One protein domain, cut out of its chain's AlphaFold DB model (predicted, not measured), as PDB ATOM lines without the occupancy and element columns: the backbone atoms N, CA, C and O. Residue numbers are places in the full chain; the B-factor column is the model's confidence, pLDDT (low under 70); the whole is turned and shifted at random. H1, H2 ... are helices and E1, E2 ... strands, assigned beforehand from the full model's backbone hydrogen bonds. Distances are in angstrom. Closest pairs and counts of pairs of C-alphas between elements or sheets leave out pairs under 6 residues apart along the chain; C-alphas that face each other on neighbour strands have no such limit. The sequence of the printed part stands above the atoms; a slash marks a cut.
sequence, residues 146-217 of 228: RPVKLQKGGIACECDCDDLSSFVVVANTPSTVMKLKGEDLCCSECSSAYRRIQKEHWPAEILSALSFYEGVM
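AT A GLANCE: This is residues 146 to 217 of the 228 residues of an uncharacterized protein of Pseudomonas oleovorans (UniProt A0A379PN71). A small two-stranded hairpin, E1 and E2, makes the middle of this domain, with helices toward its two ends: H1 and H3 packed together at one end, H2 at the other. From H2 a long link, residues 182 to 203, leads back past E1, where its residues 195 to 196 pair briefly with the strand, and on to H3. The printed part has 72 residues, with three named helices and two named strands in the order H1, E1, E2, H2, H3; the sheet is E1 - E2, antiparallel, and the class is mixed, helices and strands. The whole is compact, with a radius of gyration of the C-alphas of 12.4 A, and spans 36 by 28 by 19 A.

HOW THE PARTS SIT: Start at H1, residues 146 to 151, and look for E2, residues 167 to 170: their closest C-alphas, those of Arg 146 and Val 169, are 5.7 A apart. H1 touches H3, residues 204 to 217, with the closest C-alphas at Pro 147 and Leu 210, 5.1 A apart. These two helices run the same way at a steep tilt of 46 degrees. Next come E1, residues 155 to 158, and E2, an antiparallel hairpin with 146 degrees between their directions. Check N 155 and O 170 at 2.8 A, and N 168 and O 157 at 2.9 A, both within hydrogen-bond range. Residues 157 to 158 of E1 also pair, antiparallel, with residues 195 to 196. H2, residues 174 to 181, comes closest to E2 at the C-alphas of Thr 176 and Val 170, 7.5 A apart. H2 is apart from H1, E1 and H3. In H1, H2 and H3 every O i to N i+4 pair is within hydrogen-bond range.

IN THESE COORDINATES: Find C-alpha 146 at (106.666, 87.203, 31.877); from there H1 runs 8.7 A to Gln 151. E1 goes 10.1 A from Ile 155 to Glu 158, and E2 goes 10.0 A from Phe 167 to Val 170. Find C-alpha 174 at (96.997, 70.317, 33.876), where H2 begins its 10.6 A to Lys 181. H3, the longest helix, covers 19.7 A from Ala 204 to C-alpha 217 at (105.165, 93.676, 46.126).

THE WHOLE: The two C-alphas farthest apart are those of Gly 182 and Val 216, at 37.1 A. The printed part has no cut. The links from H1 to E1 and from E2 to H2 are tight, E1 to E2 is short, and H2 to H3 is long, with 22 residues. The mean pLDDT of the printed part is 94.1, and no printed residue is under 70.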
ATOM      1  N   ARG A 146     106.125  88.476  31.389       95.31
ATOM      2  CA  ARG A 146     106.666  87.203  31.877       95.31
ATOM      3  C   ARG A 146     106.976  87.226  33.377       95.31
ATOM      4  O   ARG A 146     106.589  86.258  34.035       95.31
ATOM      5  N   PRO A 147     107.553  88.288  33.977       95.00
ATOM      6  CA  PRO A 147     107.730  88.364  35.429       95.00
ATOM      7  C   PRO A 147     106.407  88.279  36.207       95.00
ATOM      8  O   PRO A 147     106.324  87.559  37.202       95.00
ATOM      9  N   VAL A 148     105.338  88.923  35.716       93.50
ATOM     10  CA  VAL A 148     103.999  88.833  36.329       93.50
ATOM     11  C   VAL A 148     103.462  87.403  36.243       93.50
ATOM     12  O   VAL A 148     102.934  86.870  37.221       93.50
ATOM     13  N   LYS A 149     103.611  86.751  35.082       94.69
ATOM     14  CA  LYS A 149     103.192  85.355  34.883       94.69
ATOM     15  C   LYS A 149     103.955  84.393  35.794       94.69
ATOM     16  O   LYS A 149     103.336  83.489  36.352       94.69
ATOM     17  N   LEU A 150     105.263  84.590  35.974       94.88
ATOM     18  CA  LEU A 150     106.092  83.775  36.870       94.88
ATOM     19  C   LEU A 150     105.632  83.900  38.320       94.88
ATOM     20  O   LEU A 150     105.425  82.880  38.974       94.88
ATOM     21  N   GLN A 151     105.366  85.120  38.792       90.88
ATOM     22  CA  GLN A 151     104.857  85.331  40.150       90.88
ATOM     23  C   GLN A 151     103.493  84.674  40.380       90.88
ATOM     24  O   GLN A 151     103.193  84.202  41.474       90.88
ATOM     25  N   LYS A 152     102.664  84.597  39.336       90.69
ATOM     26  CA  LYS A 152     101.373  83.893  39.365       90.69
ATOM     27  C   LYS A 152     101.505  82.372  39.207       90.69
ATOM     28  O   LYS A 152     100.503  81.689  39.000       90.69
ATOM     29  N   GLY A 153     102.719  81.831  39.313       92.75
ATOM     30  CA  GLY A 153     102.994  80.397  39.266       92.75
ATOM     31  C   GLY A 153     103.107  79.821  37.856       92.75
ATOM     32  O   GLY A 153     102.959  78.609  37.690       92.75
ATOM     33  N   GLY A 154     103.337  80.665  36.845       95.88
ATOM     34  CA  GLY A 154     103.619  80.245  35.475       95.88
ATOM     35  C   GLY A 154     104.874  79.374  35.366       95.88
ATOM     36  O   GLY A 154     105.765  79.406  36.215       95.88
ATOM     37  N   ILE A 155     104.941  78.570  34.309       96.88
ATOM     38  CA  ILE A 155     106.050  77.652  34.044       96.88
ATOM     39  C   ILE A 155     107.017  78.335  33.082       96.88
ATOM     40  O   ILE A 155     106.630  78.672  31.964       96.88
ATOM     41  N   ALA A 156     108.263  78.514  33.514       97.44
ATOM     42  CA  ALA A 156     109.349  78.975  32.662       97.44
ATOM     43  C   ALA A 156     109.773  77.878  31.680       97.44
ATOM     44  O   ALA A 156     110.108  76.758  32.092       97.44
ATOM     45  N   CYS A 157     109.781  78.219  30.399       97.25
ATOM     46  CA  CYS A 157     110.168  77.333  29.320       97.25
ATOM     47  C   CYS A 157     111.108  78.031  28.334       97.25
ATOM     48  O   CYS A 157     111.079  79.253  28.205       97.25
ATOM     49  N   GLU A 158     111.887  77.237  27.609       96.62
ATOM     50  CA  GLU A 158     112.709  77.674  26.481       96.62
ATOM     51  C   GLU A 158     112.383  76.868  25.216       96.62
ATOM     52  O   GLU A 158     111.927  75.722  25.305       96.62
ATOM     53  N   CYS A 159     112.628  77.453  24.048       95.81
ATOM     54  CA  CYS A 159     112.710  76.759  22.759       95.81
ATOM     55  C   CYS A 159     114.079  77.014  22.103       95.81
ATOM     56  O   CYS A 159     114.977  77.549  22.745       95.81
ATOM     57  N   ASP A 160     114.236  76.648  20.827       95.12
ATOM     58  CA  ASP A 160     115.500  76.791  20.083       95.12
ATOM     59  C   ASP A 160     115.626  78.140  19.339       95.12
ATOM     60  O   ASP A 160     116.458  78.276  18.448       95.12
ATOM     61  N   CYS A 161     114.773  79.123  19.647       94.50
ATOM     62  CA  CYS A 161     114.975  80.497  19.172       94.50
ATOM     63  C   CYS A 161     116.174  81.146  19.879       94.50
ATOM     64  O   CYS A 161     116.676  80.627  20.875       94.50
ATOM     65  N   ASP A 162     116.594  82.312  19.396       89.81
ATOM     66  CA  ASP A 162     117.732  83.027  19.967       89.81
ATOM     67  C   ASP A 162     117.324  83.984  21.103       89.81
ATOM     68  O   ASP A 162     116.211  84.533  21.148       89.81
ATOM     69  N   ASP A 163     118.269  84.204  22.018       88.00
ATOM     70  CA  ASP A 163     118.218  85.209  23.080       88.00
ATOM     71  C   ASP A 163     116.926  85.171  23.919       88.00
ATOM     72  O   ASP A 163     116.387  84.118  24.269       88.00
ATOM     73  N   LEU A 164     116.411  86.354  24.262       89.81
ATOM     74  CA  LEU A 164     115.242  86.556  25.103       89.81
ATOM     75  C   LEU A 164     113.945  86.038  24.457       89.81
ATOM     76  O   LEU A 164     112.970  85.807  25.172       89.81
ATOM     77  N   SER A 165     113.913  85.856  23.132       89.31
ATOM     78  CA  SER A 165     112.729  85.362  22.413       89.31
ATOM     79  C   SER A 165     112.476  83.869  22.644       89.31
ATOM     80  O   SER A 165     111.331  83.421  22.583       89.31
ATOM     81  N   SER A 166     113.528  83.120  22.990       94.12
ATOM     82  CA  SER A 166     113.448  81.701  23.351       94.12
ATOM     83  C   SER A 166     112.680  81.462  24.651       94.12
ATOM     84  O   SER A 166     112.034  80.427  24.814       94.12
ATOM     85  N   PHE A 167     112.731  82.430  25.571       96.75
ATOM     86  CA  PHE A 167     112.179  82.310  26.910       96.75
ATOM     87  C   PHE A 167     110.695  82.673  26.937       96.75
ATOM     88  O   PHE A 167     110.305  83.828  26.742       96.75
ATOM     89  N   VAL A 168     109.853  81.704  27.282       96.38
ATOM     90  CA  VAL A 168     108.409  81.902  27.424       96.38
ATOM     91  C   VAL A 168     107.929  81.457  28.794       96.38
ATOM     92  O   VAL A 168     108.501  80.580  29.438       96.38
ATOM     93  N   VAL A 169     106.823  82.052  29.236       96.81
ATOM     94  CA  VAL A 169     106.161  81.656  30.479       96.81
ATOM     95  C   VAL A 169     104.752  81.216  30.148       96.81
ATOM     96  O   VAL A 169     103.926  82.012  29.699       96.81
ATOM     97  N   VAL A 170     104.482  79.935  30.371       95.56
ATOM     98  CA  VAL A 170     103.194  79.320  30.046       95.56
ATOM     99  C   VAL A 170     102.360  79.112  31.304       95.56
ATOM    100  O   VAL A 170     102.881  78.941  32.406       95.56
ATOM    101  N   ALA A 171     101.035  79.135  31.157       94.69
ATOM    102  CA  ALA A 171     100.131  78.954  32.285       94.69
ATOM    103  C   ALA A 171     100.276  77.549  32.889       94.69
ATOM    104  O   ALA A 171     100.239  76.548  32.169       94.69
ATOM    105  N   ASN A 172     100.376  77.465  34.213       95.06
ATOM    106  CA  ASN A 172     100.480  76.201  34.935       95.06
ATOM    107  C   ASN A 172      99.105  75.537  35.092       95.06
ATOM    108  O   ASN A 172      98.475  75.593  36.145       95.06
ATOM    109  N   THR A 173      98.618  74.940  34.004       95.69
ATOM    110  CA  THR A 173      97.374  74.157  33.986       95.69
ATOM    111  C   THR A 173      97.679  72.678  33.743       95.69
ATOM    112  O   THR A 173      98.685  72.372  33.094       95.69
ATOM    113  N   PRO A 174      96.811  71.738  34.173       95.94
ATOM    114  CA  PRO A 174      96.997  70.317  33.876       95.94
ATOM    115  C   PRO A 174      97.168  70.039  32.377       95.94
ATOM    116  O   PRO A 174      98.029  69.253  31.991       95.94
ATOM    117  N   SER A 175      96.408  70.744  31.528       95.19
ATOM    118  CA  SER A 175      96.510  70.631  30.069       95.19
ATOM    119  C   SER A 175      97.882  71.079  29.558       95.19
ATOM    120  O   SER A 175      98.523  70.341  28.813       95.19
ATOM    121  N   THR A 176      98.373  72.242  30.001       94.62
ATOM    122  CA  THR A 176      99.704  72.742  29.618       94.62
ATOM    123  C   THR A 176     100.807  71.785  30.059       94.62
ATOM    124  O   THR A 176     101.703  71.477  29.281       94.62
ATOM    125  N   VAL A 177     100.732  71.277  31.293       94.69
ATOM    126  CA  VAL A 177     101.725  70.342  31.840       94.69
ATOM    127  C   VAL A 177     101.750  69.036  31.048       94.69
ATOM    128  O   VAL A 177     102.829  68.500  30.804       94.69
ATOM    129  N   MET A 178     100.590  68.519  30.632       95.31
ATOM    130  CA  MET A 178     100.528  67.333  29.775       95.31
ATOM    131  C   MET A 178     101.155  67.595  28.405       95.31
ATOM    132  O   MET A 178     101.991  66.802  27.987       95.31
ATOM    133  N   LYS A 179     100.830  68.721  27.757       95.81
ATOM    134  CA  LYS A 179     101.414  69.087  26.457       95.81
ATOM    135  C   LYS A 179     102.927  69.288  26.527       95.81
ATOM    136  O   LYS A 179     103.631  68.844  25.638       95.81
ATOM    137  N   LEU A 180     103.438  69.898  27.598       94.12
ATOM    138  CA  LEU A 180     104.883  70.030  27.819       94.12
ATOM    139  C   LEU A 180     105.568  68.667  27.977       94.12
ATOM    140  O   LEU A 180     106.643  68.455  27.435       94.12
ATOM    141  N   LYS A 181     104.953  67.732  28.714       93.31
ATOM    142  CA  LYS A 181     105.492  66.371  28.883       93.31
ATOM    143  C   LYS A 181     105.439  65.545  27.597       93.31
ATOM    144  O   LYS A 181     106.281  64.673  27.428       93.31
ATOM    145  N   GLY A 182     104.426  65.776  26.764       93.19
ATOM    146  CA  GLY A 182     104.240  65.113  25.475       93.19
ATOM    147  C   GLY A 182     104.932  65.807  24.303       93.19
ATOM    148  O   GLY A 182     104.785  65.335  23.189       93.19
ATOM    149  N   GLU A 183     105.649  66.915  24.542       92.50
ATOM    150  CA  GLU A 183     106.268  67.750  23.496       92.50
ATOM    151  C   GLU A 183     105.262  68.338  22.477       92.50
ATOM    152  O   GLU A 183     105.644  68.832  21.424       92.50
ATOM    153  N   ASP A 184     103.973  68.380  22.828       93.06
ATOM    154  CA  ASP A 184     102.881  68.921  22.002       93.06
ATOM    155  C   ASP A 184     102.755  70.455  22.091       93.06
ATOM    156  O   ASP A 184     101.907  71.067  21.432       93.06
ATOM    157  N   LEU A 185     103.526  71.097  22.977       93.81
ATOM    158  CA  LEU A 185     103.565  72.551  23.109       93.81
ATOM    159  C   LEU A 185     104.804  73.090  22.392       93.81
ATOM    160  O   LEU A 185     105.893  73.096  22.965       93.81
ATOM    161  N   CYS A 186     104.620  73.566  21.164       95.12
ATOM    162  CA  CYS A 186     105.710  74.050  20.317       95.12
ATOM    163  C   CYS A 186     105.718  75.572  20.167       95.12
ATOM    164  O   CYS A 186     104.683  76.240  20.249       95.12
ATOM    165  N   CYS A 187     106.905  76.113  19.912       94.94
ATOM    166  CA  CYS A 187     107.092  77.504  19.532       94.94
ATOM    167  C   CYS A 187     106.470  77.791  18.161       94.94
ATOM    168  O   CYS A 187     106.643  77.005  17.233       94.94
ATOM    169  N   SER A 188     105.774  78.923  18.018       93.44
ATOM    170  CA  SER A 188     105.192  79.334  16.732       93.44
ATOM    171  C   SER A 188     106.248  79.671  15.682       93.44
ATOM    172  O   SER A 188     105.983  79.506  14.497       93.44
ATOM    173  N   GLU A 189     107.430  80.114  16.116       93.94
ATOM    174  CA  GLU A 189     108.494  80.585  15.228       93.94
ATOM    175  C   GLU A 189     109.404  79.438  14.771       93.94
ATOM    176  O   GLU A 189     109.517  79.165  13.579       93.94
ATOM    177  N   CYS A 190     110.030  78.720  15.711       94.69
ATOM    178  CA  CYS A 190     110.977  77.645  15.381       94.69
ATOM    179  C   CYS A 190     110.344  76.249  15.294       94.69
ATOM    180  O   CYS A 190     111.021  75.301  14.914       94.69
ATOM    181  N   SER A 191     109.062  76.092  15.651       95.00
ATOM    182  CA  SER A 191     108.364  74.794  15.746       95.00
ATOM    183  C   SER A 191     108.955  73.782  16.744       95.00
ATOM    184  O   SER A 191     108.377  72.709  16.920       95.00
ATOM    185  N   SER A 192     110.045  74.112  17.445       95.62
ATOM    186  CA  SER A 192     110.614  73.263  18.495       95.62
ATOM    187  C   SER A 192     109.698  73.179  19.713       95.62
ATOM    188  O   SER A 192     109.059  74.164  20.104       95.62
ATOM    189  N   ALA A 193     109.667  72.001  20.337       95.81
ATOM    190  CA  ALA A 193     108.954  71.778  21.586       95.81
ATOM    191  C   ALA A 193     109.564  72.609  22.721       95.81
ATOM    192  O   ALA A 193     110.786  72.671  22.886       95.81
ATOM    193  N   TYR A 194     108.704  73.227  23.527       97.06
ATOM    194  CA  TYR A 194     109.129  73.972  24.702       97.06
ATOM    195  C   TYR A 194     109.610  73.033  25.808       97.06
ATOM    196  O   TYR A 194     108.927  72.078  26.182       97.06
ATOM    197  N   ARG A 195     110.757  73.357  26.404       95.56
ATOM    198  CA  ARG A 195     111.354  72.611  27.516       95.56
ATOM    199  C   ARG A 195     111.310  73.447  28.781       95.56
ATOM    200  O   ARG A 195     111.588  74.638  28.752       95.56
ATOM    201  N   ARG A 196     110.948  72.839  29.912       96.00
ATOM    202  CA  ARG A 196     110.965  73.530  31.210       96.00
ATOM    203  C   ARG A 196     112.405  73.829  31.618       96.00
ATOM    204  O   ARG A 196     113.224  72.915  31.630       96.00
ATOM    205  N   ILE A 197     112.658  75.053  32.075       95.94
ATOM    206  CA  ILE A 197     113.973  75.459  32.582       95.94
ATOM    207  C   ILE A 197     113.930  75.898  34.043       95.94
ATOM    208  O   ILE A 197     112.894  76.328  34.560       95.94
ATOM    209  N   GLN A 198     115.071  75.765  34.719       94.31
ATOM    210  CA  GLN A 198     115.254  76.188  36.111       94.31
ATOM    211  C   GLN A 198     115.696  77.654  36.195       94.31
ATOM    212  O   GLN A 198     116.191  78.204  35.210       94.31
ATOM    213  N   LYS A 199     115.524  78.279  37.370       93.75
ATOM    214  CA  LYS A 199     115.748  79.722  37.591       93.75
ATOM    215  C   LYS A 199     117.170  80.172  37.248       93.75
ATOM    216  O   LYS A 199     117.360  81.304  36.822       93.75
ATOM    217  N   GLU A 200     118.152  79.287  37.380       93.81
ATOM    218  CA  GLU A 200     119.567  79.551  37.090       93.81
ATOM    219  C   GLU A 200     119.834  79.798  35.598       93.81
ATOM    220  O   GLU A 200     120.849  80.393  35.253       93.81
ATOM    221  N   HIS A 201     118.922  79.359  34.726       93.06
ATOM    222  CA  HIS A 201     119.005  79.524  33.274       93.06
ATOM    223  C   HIS A 201     118.093  80.648  32.763       93.06
ATOM    224  O   HIS A 201     117.953  80.829  31.558       93.06
ATOM    225  N   TRP A 202     117.415  81.376  33.655       95.00
ATOM    226  CA  TRP A 202     116.529  82.453  33.227       95.00
ATOM    227  C   TRP A 202     117.338  83.652  32.716       95.00
ATOM    228  O   TRP A 202     118.378  83.971  33.301       95.00
ATOM    229  N   PRO A 203     116.850  84.357  31.678       95.56
ATOM    230  CA  PRO A 203     117.507  85.558  31.178       95.56
ATOM    231  C   PRO A 203     117.678  86.625  32.266       95.56
ATOM    232  O   PRO A 203     116.813  86.801  33.134       95.56
ATOM    233  N   ALA A 204     118.784  87.370  32.206       94.75
ATOM    234  CA  ALA A 204     119.129  88.378  33.208       94.75
ATOM    235  C   ALA A 204     118.080  89.501  33.287       94.75
ATOM    236  O   ALA A 204     117.769  89.991  34.373       94.75
ATOM    237  N   GLU A 205     117.489  89.867  32.151       93.88
ATOM    238  CA  GLU A 205     116.418  90.852  32.027       93.88
ATOM    239  C   GLU A 205     115.175  90.422  32.816       93.88
ATOM    240  O   GLU A 205     114.606  91.220  33.565       93.88
ATOM    241  N   ILE A 206     114.803  89.139  32.723       95.75
ATOM    242  CA  ILE A 206     113.672  88.559  33.460       95.75
ATOM    243  C   ILE A 206     113.960  88.547  34.956       95.75
ATOM    244  O   ILE A 206     113.099  88.925  35.748       95.75
ATOM    245  N   LEU A 207     115.168  88.144  35.353       94.94
ATOM    246  CA  LEU A 207     115.573  88.118  36.759       94.94
ATOM    247  C   LEU A 207     115.594  89.523  37.375       94.94
ATOM    248  O   LEU A 207     115.129  89.698  38.499       94.94
ATOM    249  N   SER A 208     116.084  90.521  36.636       94.50
ATOM    250  CA  SER A 208     116.094  91.927  37.056       94.50
ATOM    251  C   SER A 208     114.673  92.463  37.249       94.50
ATOM    252  O   SER A 208     114.340  92.987  38.316       94.50
ATOM    253  N   ALA A 209     113.802  92.252  36.258       94.62
ATOM    254  CA  ALA A 209     112.408  92.674  36.326       94.62
ATOM    255  C   ALA A 209     111.644  91.961  37.454       94.62
ATOM    256  O   ALA A 209     110.876  92.597  38.176       94.62
ATOM    257  N   LEU A 210     111.884  90.660  37.651       94.00
ATOM    258  CA  LEU A 210     111.279  89.885  38.731       94.00
ATOM    259  C   LEU A 210     111.766  90.356  40.105       94.00
ATOM    260  O   LEU A 210     110.947  90.540  40.995       94.00
ATOM    261  N   SER A 211     113.064  90.619  40.269       94.12
ATOM    262  CA  SER A 211     113.614  91.117  41.534       94.12
ATOM    263  C   SER A 211     113.053  92.490  41.902       94.12
ATOM    264  O   SER A 211     112.696  92.716  43.061       94.12
ATOM    265  N   PHE A 212     112.926  93.396  40.925       92.12
ATOM    266  CA  PHE A 212     112.225  94.662  41.124       92.12
ATOM    267  C   PHE A 212     110.773  94.419  41.556       92.12
ATOM    268  O   PHE A 212     110.326  94.958  42.568       92.12
ATOM    269  N   TYR A 213     110.051  93.586  40.810       92.12
ATOM    270  CA  TYR A 213     108.639  93.306  41.033       92.12
ATOM    271  C   TYR A 213     108.356  92.690  42.413       92.12
ATOM    272  O   TYR A 213     107.502  93.195  43.145       92.12
ATOM    273  N   GLU A 214     109.109  91.659  42.802       90.50
ATOM    274  CA  GLU A 214     109.042  91.017  44.121       90.50
ATOM    275  C   GLU A 214     109.348  92.033  45.235       90.50
ATOM    276  O   GLU A 214     108.568  92.178  46.178       90.50
ATOM    277  N   GLY A 215     110.420  92.818  45.081       89.88
ATOM    278  CA  GLY A 215     110.824  93.817  46.073       89.88
ATOM    279  C   GLY A 215     109.805  94.944  46.276       89.88
ATOM    280  O   GLY A 215     109.705  95.494  47.377       89.88
ATOM    281  N   VAL A 216     109.033  95.294  45.241       89.25
ATOM    282  CA  VAL A 216     107.928  96.254  45.368       89.25
ATOM    283  C   VAL A 216     106.707  95.606  46.015       89.25
ATOM    284  O   VAL A 216     106.141  96.197  46.936       89.25
ATOM    285  N   MET A 217     106.320  94.403  45.585       85.00
ATOM    286  CA  MET A 217     105.165  93.676  46.126       85.00
ATOM    287  C   MET A 217     105.251  93.475  47.644       85.00
ATOM    288  O   MET A 217     104.252  93.643  48.336       85.00
TER     289      MET A 217